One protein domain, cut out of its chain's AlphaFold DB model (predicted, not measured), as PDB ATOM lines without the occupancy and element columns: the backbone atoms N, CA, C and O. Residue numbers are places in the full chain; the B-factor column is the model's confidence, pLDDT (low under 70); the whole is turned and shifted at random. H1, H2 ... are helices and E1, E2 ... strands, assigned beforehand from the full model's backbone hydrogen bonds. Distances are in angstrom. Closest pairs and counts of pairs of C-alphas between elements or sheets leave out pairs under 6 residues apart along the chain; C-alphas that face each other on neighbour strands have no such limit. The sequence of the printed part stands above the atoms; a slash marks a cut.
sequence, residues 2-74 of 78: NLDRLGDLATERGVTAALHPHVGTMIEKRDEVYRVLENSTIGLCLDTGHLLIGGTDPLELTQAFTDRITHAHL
ATOM      1  N   ASN A   2     207.918 257.374 226.296       96.62
ATOM      2  CA  ASN A   2     206.547 257.850 226.004       96.62
ATOM      3  C   ASN A   2     205.467 256.782 226.234       96.62
ATOM      4  O   ASN A   2     204.395 257.111 226.730       96.62
ATOM      5  N   LEU A   3     205.750 255.523 225.881       97.38
ATOM      6  CA  LEU A   3     204.823 254.409 226.099       97.38
ATOM      7  C   LEU A   3     204.595 254.150 227.588       97.38
ATOM      8  O   LEU A   3     203.452 254.027 228.002       97.38
ATOM      9  N   ASP A   4     205.657 254.170 228.390       97.75
ATOM     10  CA  ASP A   4     205.556 253.995 229.845       97.75
ATOM     11  C   ASP A   4     204.704 255.110 230.459       97.75
ATOM     12  O   ASP A   4     203.745 254.834 231.168       97.75
ATOM     13  N   ARG A   5     204.938 256.367 230.049       98.06
ATOM     14  CA  ARG A   5     204.117 257.507 230.485       98.06
ATOM     15  C   ARG A   5     202.640 257.349 230.107       98.06
ATOM     16  O   ARG A   5     201.768 257.772 230.859       98.06
ATOM     17  N   LEU A   6     202.343 256.780 228.938       97.44
ATOM     18  CA  LEU A   6     200.964 256.469 228.541       97.44
ATOM     19  C   LEU A   6     200.375 255.328 229.380       97.44
ATOM     20  O   LEU A   6     199.198 255.394 229.723       97.44
ATOM     21  N   GLY A   7     201.176 254.318 229.726       97.75
ATOM     22  CA  GLY A   7     200.786 253.233 230.626       97.75
ATOM     23  C   GLY A   7     200.428 253.732 232.027       97.75
ATOM     24  O   GLY A   7     199.377 253.365 232.556       97.75
ATOM     25  N   ASP A   8     201.241 254.631 232.582       97.75
ATOM     26  CA  ASP A   8     200.996 255.247 233.890       97.75
ATOM     27  C   ASP A   8     199.698 256.071 233.874       97.75
ATOM     28  O   ASP A   8     198.804 255.851 234.691       97.75
ATOM     29  N   LEU A   9     199.529 256.943 232.871       98.25
ATOM     30  CA  LEU A   9     198.315 257.755 232.708       98.25
ATOM     31  C   LEU A   9     197.053 256.907 232.501       98.25
ATOM     32  O   LEU A   9     195.980 257.264 232.984       98.25
ATOM     33  N   ALA A  10     197.151 255.799 231.765       98.19
ATOM     34  CA  ALA A  10     196.042 254.868 231.594       98.19
ATOM     35  C   ALA A  10     195.654 254.236 232.941       98.19
ATOM     36  O   ALA A  10     194.476 254.233 233.308       98.19
ATOM     37  N   THR A  11     196.654 253.805 233.712       97.56
ATOM     38  CA  THR A  11     196.471 253.207 235.040       97.56
ATOM     39  C   THR A  11     195.801 254.182 236.009       97.56
ATOM     40  O   THR A  11     194.847 253.805 236.686       97.56
ATOM     41  N   GLU A  12     196.205 255.457 236.017       98.44
ATOM     42  CA  GLU A  12     195.552 256.519 236.805       98.44
ATOM     43  C   GLU A  12     194.061 256.692 236.468       98.44
ATOM     44  O   GLU A  12     193.272 257.140 237.300       98.44
ATOM     45  N   ARG A  13     193.657 256.334 235.244       98.19
ATOM     46  CA  ARG A  13     192.264 256.374 234.778       98.19
ATOM     47  C   ARG A  13     191.538 255.037 234.914       98.19
ATOM     48  O   ARG A  13     190.398 254.933 234.467       98.19
ATOM     49  N   GLY A  14     192.168 254.034 235.524       98.12
ATOM     50  CA  GLY A  14     191.587 252.707 235.715       98.12
ATOM     51  C   GLY A  14     191.443 251.901 234.423       98.12
ATOM     52  O   GLY A  14     190.602 251.008 234.361       98.12
ATOM     53  N   VAL A  15     192.230 252.211 233.386       97.75
ATOM     54  CA  VAL A  15     192.259 251.459 232.123       97.75
ATOM     55  C   VAL A  15     193.666 250.942 231.835       97.75
ATOM     56  O   VAL A  15     194.660 251.540 232.231       97.75
ATOM     57  N   THR A  16     193.771 249.823 231.124       97.44
ATOM     58  CA  THR A  16     195.067 249.236 230.758       97.44
ATOM     59  C   THR A  16     195.420 249.607 229.326       97.44
ATOM     60  O   THR A  16     194.671 249.303 228.400       97.44
ATOM     61  N   ALA A  17     196.573 250.245 229.131       97.94
ATOM     62  CA  ALA A  17     197.114 250.485 227.799       97.94
ATOM     63  C   ALA A  17     197.920 249.269 227.318       97.94
ATOM     64  O   ALA A  17     198.739 248.718 228.058       97.94
ATOM     65  N   ALA A  18     197.698 248.876 226.066       98.31
ATOM     66  CA  ALA A  18     198.401 247.776 225.424       98.31
ATOM     67  C   ALA A  18     198.934 248.215 224.058       98.31
ATOM     68  O   ALA A  18     198.207 248.794 223.249       98.31
ATOM     69  N   LEU A  19     200.206 247.925 223.798       98.25
ATOM     70  CA  LEU A  19     200.780 247.972 222.468       98.25
ATOM     71  C   LEU A  19     200.137 246.877 221.620       98.25
ATOM     72  O   LEU A  19     200.112 245.714 222.015       98.25
ATOM     73  N   HIS A  20     199.669 247.247 220.436       98.62
ATOM     74  CA  HIS A  20     199.109 246.320 219.463       98.62
ATOM     75  C   HIS A  20     199.961 246.377 218.191       98.62
ATOM     76  O   HIS A  20     199.741 247.269 217.370       98.62
ATOM     77  N   PRO A  21     200.968 245.489 218.043       98.44
ATOM     78  CA  PRO A  21     201.694 245.349 216.787       98.44
ATOM     79  C   PRO A  21     200.721 245.083 215.647       98.44
ATOM     80  O   PRO A  21     199.837 244.230 215.764       98.44
ATOM     81  N   HIS A  22     200.857 245.836 214.565       98.56
ATOM     82  CA  HIS A  22     199.853 245.853 213.515       98.56
ATOM     83  C   HIS A  22     200.498 246.058 212.150       98.56
ATOM     84  O   HIS A  22     201.365 246.913 211.968       98.56
ATOM     85  N   VAL A  23     200.006 245.302 211.174       97.50
ATOM     86  CA  VAL A  23     200.444 245.376 209.775       97.50
ATOM     87  C   VAL A  23     200.104 246.745 209.185       97.50
ATOM     88  O   VAL A  23     199.003 247.258 209.387       97.50
ATOM     89  N   GLY A  24     201.039 247.337 208.452       97.19
ATOM     90  CA  GLY A  24     200.953 248.679 207.893       97.19
ATOM     91  C   GLY A  24     201.294 249.793 208.884       97.19
ATOM     92  O   GLY A  24     200.973 250.950 208.614       97.19
ATOM     93  N   THR A  25     201.909 249.479 210.029       98.12
ATOM     94  CA  THR A  25     202.277 250.476 211.049       98.12
ATOM     95  C   THR A  25     203.777 250.472 211.342       98.12
ATOM     96  O   THR A  25     204.535 249.698 210.774       98.12
ATOM     97  N   MET A  26     204.219 251.370 212.227       97.56
ATOM     98  CA  MET A  26     205.628 251.489 212.634       97.56
ATOM     99  C   MET A  26     206.144 250.272 213.422       97.56
ATOM    100  O   MET A  26     207.349 250.126 213.592       97.56
ATOM    101  N   ILE A  27     205.243 249.463 213.985       98.38
ATOM    102  CA  ILE A  27     205.588 248.296 214.797       98.38
ATOM    103  C   ILE A  27     204.861 247.106 214.184       98.38
ATOM    104  O   ILE A  27     203.714 246.810 214.528       98.38
ATOM    105  N   GLU A  28     205.533 246.461 213.238       98.19
ATOM    106  CA  GLU A  28     204.998 245.336 212.475       98.19
ATOM    107  C   GLU A  28     205.937 244.133 212.545       98.19
ATOM    108  O   GLU A  28     205.499 243.016 212.828       98.19
ATOM    109  N   LYS A  29     207.227 244.357 212.297       98.50
ATOM    110  CA  LYS A  29     208.218 243.291 212.166       98.50
ATOM    111  C   LYS A  29     208.744 242.840 213.515       98.50
ATOM    112  O   LYS A  29     208.729 243.583 214.494       98.50
ATOM    113  N   ARG A  30     209.278 241.619 213.554       98.12
ATOM    114  CA  ARG A  30     209.828 241.013 214.775       98.12
ATOM    115  C   ARG A  30     210.812 241.924 215.503       98.12
ATOM    116  O   ARG A  30     210.667 242.142 216.698       98.12
ATOM    117  N   ASP A  31     211.809 242.453 214.811       98.50
ATOM    118  CA  ASP A  31     212.825 243.313 215.419       98.50
ATOM    119  C   ASP A  31     212.227 244.609 215.989       98.50
ATOM    120  O   ASP A  31     212.621 245.042 217.071       98.50
ATOM    121  N   GLU A  32     211.231 245.188 215.320       98.56
ATOM    122  CA  GLU A  32     210.498 246.367 215.794       98.56
ATOM    123  C   GLU A  32     209.675 246.054 217.052       98.56
ATOM    124  O   GLU A  32     209.747 246.794 218.037       98.56
ATOM    125  N   VAL A  33     208.940 244.936 217.051       98.50
ATOM    126  CA  VAL A  33     208.146 244.465 218.198       98.50
ATOM    127  C   VAL A  33     209.041 244.238 219.413       98.50
ATOM    128  O   VAL A  33     208.790 244.809 220.477       98.50
ATOM    129  N   TYR A  34     210.108 243.453 219.252       98.38
ATOM    130  CA  TYR A  34     211.042 243.145 220.336       98.38
ATOM    131  C   TYR A  34     211.716 244.411 220.853       98.38
ATOM    132  O   TYR A  34     211.720 244.653 222.058       98.38
ATOM    133  N   ARG A  35     212.174 245.289 219.954       98.25
ATOM    134  CA  ARG A  35     212.780 246.563 220.343       98.25
ATOM    135  C   ARG A  35     211.848 247.390 221.223       98.25
ATOM    136  O   ARG A  35     212.316 247.984 222.193       98.25
ATOM    137  N   VAL A  36     210.554 247.462 220.913       98.19
ATOM    138  CA  VAL A  36     209.617 248.210 221.762       98.19
ATOM    139  C   VAL A  36     209.416 247.522 223.109       98.19
ATOM    140  O   VAL A  36     209.470 248.197 224.140       98.19
ATOM    141  N   LEU A  37     209.213 246.205 223.129       97.75
ATOM    142  CA  LEU A  37     208.943 245.459 224.361       97.75
ATOM    143  C   LEU A  37     210.139 245.426 225.321       97.75
ATOM    144  O   LEU A  37     209.937 245.514 226.532       97.75
ATOM    145  N   GLU A  38     211.364 245.377 224.800       97.62
ATOM    146  CA  GLU A  38     212.609 245.420 225.581       97.62
ATOM    147  C   GLU A  38     212.895 246.805 226.178       97.62
ATOM    148  O   GLU A  38     213.570 246.915 227.198       97.62
ATOM    149  N   ASN A  39     212.387 247.873 225.555       97.94
ATOM    150  CA  ASN A  39     212.702 249.260 225.922       97.94
ATOM    151  C   ASN A  39     211.495 250.027 226.500       97.94
ATOM    152  O   ASN A  39     211.508 251.262 226.559       97.94
ATOM    153  N   SER A  40     210.438 249.317 226.901       97.81
ATOM    154  CA  SER A  40     209.246 249.883 227.543       97.81
ATOM    155  C   SER A  40     208.583 248.874 228.480       97.81
ATOM    156  O   SER A  40     208.831 247.676 228.375       97.81
ATOM    157  N   THR A  41     207.691 249.342 229.351       96.94
ATOM    158  CA  THR A  41     206.894 248.527 230.285       96.94
ATOM    159  C   THR A  41     205.425 248.379 229.872       96.94
ATOM    160  O   THR A  41     204.662 247.709 230.560       96.94
ATOM    161  N   ILE A  42     205.019 248.954 228.732       97.75
ATOM    162  CA  ILE A  42     203.635 248.923 228.223       97.75
ATOM    163  C   ILE A  42     203.064 247.496 228.119       97.75
ATOM    164  O   ILE A  42     203.784 246.561 227.776       97.75
ATOM    165  N   GLY A  43     201.769 247.295 228.364       98.19
ATOM    166  CA  GLY A  43     201.144 245.993 228.101       98.19
ATOM    167  C   GLY A  43     201.241 245.598 226.621       98.19
ATOM    168  O   GLY A  43     201.440 246.451 225.758       98.19
ATOM    169  N   LEU A  44     201.079 244.317 226.312       98.62
ATOM    170  CA  LEU A  44     201.047 243.760 224.963       98.62
ATOM    171  C   LEU A  44     199.655 243.189 224.680       98.62
ATOM    172  O   LEU A  44     199.136 242.369 225.441       98.62
ATOM    173  N   CYS A  45     199.078 243.595 223.552       98.69
ATOM    174  CA  CYS A  45     197.975 242.892 222.920       98.69
ATOM    175  C   CYS A  45     198.560 241.803 222.016       98.69
ATOM    176  O   CYS A  45     199.167 242.105 220.985       98.69
ATOM    177  N   LEU A  46     198.399 240.541 222.414       98.62
ATOM    178  CA  LEU A  46     198.819 239.394 221.619       98.62
ATOM    179  C   LEU A  46     197.846 239.209 220.447       98.62
ATOM    180  O   LEU A  46     196.793 238.589 220.602       98.62
ATOM    181  N   ASP A  47     198.190 239.757 219.284       98.69
ATOM    182  CA  ASP A  47     197.417 239.591 218.052       98.69
ATOM    183  C   ASP A  47     198.058 238.550 217.137       98.69
ATOM    184  O   ASP A  47     199.028 238.835 216.435       98.69
ATOM    185  N   THR A  48     197.527 237.327 217.142       98.44
ATOM    186  CA  THR A  48     198.157 236.206 216.428       98.44
ATOM    187  C   THR A  48     198.217 236.431 214.921       98.44
ATOM    188  O   THR A  48     199.179 236.010 214.288       98.44
ATOM    189  N   GLY A  49     197.244 237.136 214.339       98.19
ATOM    190  CA  GLY A  49     197.207 237.380 212.900       98.19
ATOM    191  C   GLY A  49     198.244 238.403 212.461       98.19
ATOM    192  O   GLY A  49     199.047 238.129 211.570       98.19
ATOM    193  N   HIS A  50     198.265 239.576 213.102       98.50
ATOM    194  CA  HIS A  50     199.237 240.612 212.745       98.50
ATOM    195  C   HIS A  50     200.675 240.184 213.022       98.50
ATOM    196  O   HIS A  50     201.547 240.470 212.205       98.50
ATOM    197  N   LEU A  51     200.913 239.463 214.121       98.31
ATOM    198  CA  LEU A  51     202.237 238.935 214.435       98.31
ATOM    199  C   LEU A  51     202.710 237.949 213.362       98.31
ATOM    200  O   LEU A  51     203.812 238.125 212.846       98.31
ATOM    201  N   LEU A  52     201.867 236.992 212.952       98.25
ATOM    202  CA  LEU A  52     202.224 236.037 211.898       98.25
ATOM    203  C   LEU A  52     202.505 236.733 210.558       98.25
ATOM    204  O   LEU A  52     203.519 236.438 209.927       98.25
ATOM    205  N   ILE A  53     201.665 237.690 210.141       97.88
ATOM    206  CA  ILE A  53     201.884 238.453 208.897       97.88
ATOM    207  C   ILE A  53     203.184 239.272 208.973       97.88
ATOM    208  O   ILE A  53     203.936 239.319 208.003       97.88
ATOM    209  N   GLY A  54     203.475 239.877 210.128       97.25
ATOM    210  CA  GLY A  54     204.704 240.637 210.386       97.25
ATOM    211  C   GLY A  54     205.958 239.776 210.599       97.25
ATOM    212  O   GLY A  54     207.035 240.307 210.878       97.25
ATOM    213  N   GLY A  55     205.853 238.446 210.492       97.69
ATOM    214  CA  GLY A  55     206.977 237.520 210.660       97.69
ATOM    215  C   GLY A  55     207.416 237.304 212.114       97.69
ATOM    216  O   GLY A  55     208.538 236.862 212.363       97.69
ATOM    217  N   THR A  56     206.557 237.622 213.084       98.12
ATOM    218  CA  THR A  56     206.767 237.322 214.505       98.12
ATOM    219  C   THR A  56     205.989 236.070 214.886       98.12
ATOM    220  O   THR A  56     204.765 236.054 214.801       98.12
ATOM    221  N   ASP A  57     206.682 235.031 215.351       98.06
ATOM    222  CA  ASP A  57     206.027 233.845 215.904       98.06
ATOM    223  C   ASP A  57     205.310 234.213 217.226       98.06
ATOM    224  O   ASP A  57     205.971 234.642 218.183       98.06
ATOM    225  N   PRO A  58     203.972 234.070 217.318       97.88
ATOM    226  CA  PRO A  58     203.230 234.440 218.521       97.88
ATOM    227  C   PRO A  58     203.568 233.579 219.742       97.88
ATOM    228  O   PRO A  58     203.485 234.078 220.866       97.88
ATOM    229  N   LEU A  59     203.933 232.307 219.555       97.75
ATOM    230  CA  LEU A  59     204.306 231.408 220.646       97.75
ATOM    231  C   LEU A  59     205.653 231.826 221.234       97.75
ATOM    232  O   LEU A  59     205.759 231.977 222.451       97.75
ATOM    233  N   GLU A  60     206.652 232.073 220.385       98.31
ATOM    234  CA  GLU A  60     207.962 232.546 220.848       98.31
ATOM    235  C   GLU A  60     207.849 233.895 221.569       98.31
ATOM    236  O   GLU A  60     208.423 234.078 222.644       98.31
ATOM    237  N   LEU A  61     207.070 234.831 221.013       98.31
ATOM    238  CA  LEU A  61     206.841 236.133 221.640       98.31
ATOM    239  C   LEU A  61     206.143 235.982 222.997       98.31
ATOM    240  O   LEU A  61     206.531 236.627 223.972       98.31
ATOM    241  N   THR A  62     205.141 235.101 223.071       98.19
ATOM    242  CA  THR A  62     204.408 234.815 224.309       98.19
ATOM    243  C   THR A  62     205.326 234.252 225.382       98.19
ATOM    244  O   THR A  62     205.233 234.669 226.532       98.19
ATOM    245  N   GLN A  63     206.232 233.342 225.026       98.19
ATOM    246  CA  GLN A  63     207.204 232.775 225.962       98.19
ATOM    247  C   GLN A  63     208.234 233.813 226.427       98.19
ATOM    248  O   GLN A  63     208.620 233.811 227.592       98.19
ATOM    249  N   ALA A  64     208.659 234.715 225.539       97.94
ATOM    250  CA  ALA A  64     209.640 235.750 225.861       97.94
ATOM    251  C   ALA A  64     209.066 236.876 226.741       97.94
ATOM    252  O   ALA A  64     209.785 237.436 227.565       97.94
ATOM    253  N   PHE A  65     207.780 237.206 226.582       98.12
ATOM    254  CA  PHE A  65     207.137 238.349 227.241       98.12
ATOM    255  C   PHE A  65     205.817 237.974 227.930       98.12
ATOM    256  O   PHE A  65     204.864 238.752 227.903       98.12
ATOM    257  N   THR A  66     205.741 236.795 228.558       97.44
ATOM    258  CA  THR A  66     204.503 236.267 229.172       97.44
ATOM    259  C   THR A  66     203.837 237.274 230.113       97.44
ATOM    260  O   THR A  66     202.648 237.553 229.972       97.44
ATOM    261  N   ASP A  67     204.613 237.904 230.996       97.25
ATOM    262  CA  ASP A  67     204.108 238.868 231.986       97.25
ATOM    263  C   ASP A  67     203.606 240.185 231.372       97.25
ATOM    264  O   ASP A  67     203.039 241.032 232.062       97.25
ATOM    265  N   ARG A  68     203.827 240.393 230.069       97.38
ATOM    266  CA  ARG A  68     203.417 241.605 229.352       97.38
ATOM    267  C   ARG A  68     202.067 241.461 228.676       97.38
ATOM    268  O   ARG A  68     201.506 242.481 228.290       97.38
ATOM    269  N   ILE A  69     201.536 240.253 228.514       98.12
ATOM    270  CA  ILE A  69     200.276 240.047 227.796       98.12
ATOM    271  C   ILE A  69     199.109 240.501 228.674       98.12
ATOM    272  O   ILE A  69     198.802 239.888 229.693       98.12
ATOM    273  N   THR A  70     198.433 241.567 228.253       98.00
ATOM    274  CA  THR A  70     197.267 242.126 228.958       98.00
ATOM    275  C   THR A  70     195.968 241.946 228.179       98.00
ATOM    276  O   THR A  70     194.881 242.046 228.747       98.00
ATOM    277  N   HIS A  71     196.067 241.669 226.878       98.25
ATOM    278  CA  HIS A  71     194.928 241.434 226.001       98.25
ATOM    279  C   HIS A  71     195.311 240.479 224.868       98.25
ATOM    280  O   HIS A  71     196.488 240.361 224.530       98.25
ATOM    281  N   ALA A  72     194.329 239.810 224.264       98.19
ATOM    282  CA  ALA A  72     194.571 238.917 223.138       98.19
ATOM    283  C   ALA A  72     193.527 239.113 222.037       98.19
ATOM    284  O   ALA A  72     192.323 239.117 222.292       98.19
ATOM    285  N   HIS A  73     194.008 239.207 220.801       98.69
ATOM    286  CA  HIS A  73     193.209 239.126 219.589       98.69
ATOM    287  C   HIS A  73     193.588 237.845 218.846       98.69
ATOM    288  O   HIS A  73     194.645 237.750 218.227       98.69
ATOM    289  N   LEU A  74     192.711 236.848 218.894       98.00
ATOM    290  CA  LEU A  74     192.947 235.575 218.221       98.00
ATOM    291  C   LEU A  74     192.410 235.654 216.793       98.00
ATOM    292  O   LEU A  74     191.205 235.783 216.571       98.00
TER     293      LEU A  74
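Overview. This is residues 2 to 74 of the 78 residues of the protein "TIM barrel protein" of Streptomyces sp. SID10244 (UniProt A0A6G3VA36). A short ribbon of two parallel strands, E1 near the middle with E2 beside it, has H4 packed close to E1 and H3 running on from the end of E1, while H2 lies off the ribbon, near H4, and H1 is set off toward the opposite end of an elongated body from H3. A long stretch with no named element, residues 13 to 29, leads from H1 back through the body to H2, and its residues 18 to 19 pair briefly with E1. The printed part has 73 residues, with four named helices and two named strands in the order H1, H2, E1, H3, H4, E2, and the class is mixed, helices and strands. The whole is compact, with a radius of gyration of the C-alphas of 11.7 A, and spans 34 by 21 by 20 A.

Along the chain. E1 covers residues 43 to 47, 12.5 A from first to last C-alpha, beginning at C-alpha 43 (201.144, 245.993, 228.101). E2 covers residues 69 to 73, 10.9 A, and ends at C-alpha 73 (193.209, 239.126, 219.589). H3, residues 48 to 53, measures 8.7 A, and H4, residues 58 to 64, measures 9.8 A. H2 is residues 30 to 38, 12.0 A. H1, the longest helix, is residues 2 to 12, 15.5 A, beginning at C-alpha 2 (206.547, 257.850, 226.004).

Arrangement. E1 and E2 are parallel neighbours, with 24 degrees between their directions; N 46 and O 71 are 2.9 A apart and N 73 and O 46 are 2.9 A apart, both within hydrogen-bond range. E1, H3, H4 and E2 form a strand-helix-strand unit, two parallel neighbour strands with helices between them along the chain, and its crossover is right-handed. The closest C-alphas of E1 and H4 are those of Leu 46 and Pro 58, 7.3 A apart. H3 and H4 touch only at the corner, and only just, with 3 pairs of C-alphas within 8 A, the closest being those of Thr 48 and Pro 58 at 5.8 A; they are about perpendicular at 75 degrees. H2 and H3 are close but not clearly touching, with the C-alphas of Arg 30 and Leu 51 7.9 A apart. H2 and H4 are near each other. H1 touches no helix; its closest C-alpha to E1 is that of Gly 7, 7.7 A from that of Gly 43. In H1, H2, H3 and H4 every O i to N i+4 pair is within hydrogen-bond range.

Size, cuts and confidence. The two C-alphas farthest apart, those of Glu 12 and Gly 55, are 34.3 A apart. The printed part has no cut. The link from H1 to H2, 17 residues, is long, and the other links are tight. The mean pLDDT of the printed part is 98.0, and no printed residue is under 70.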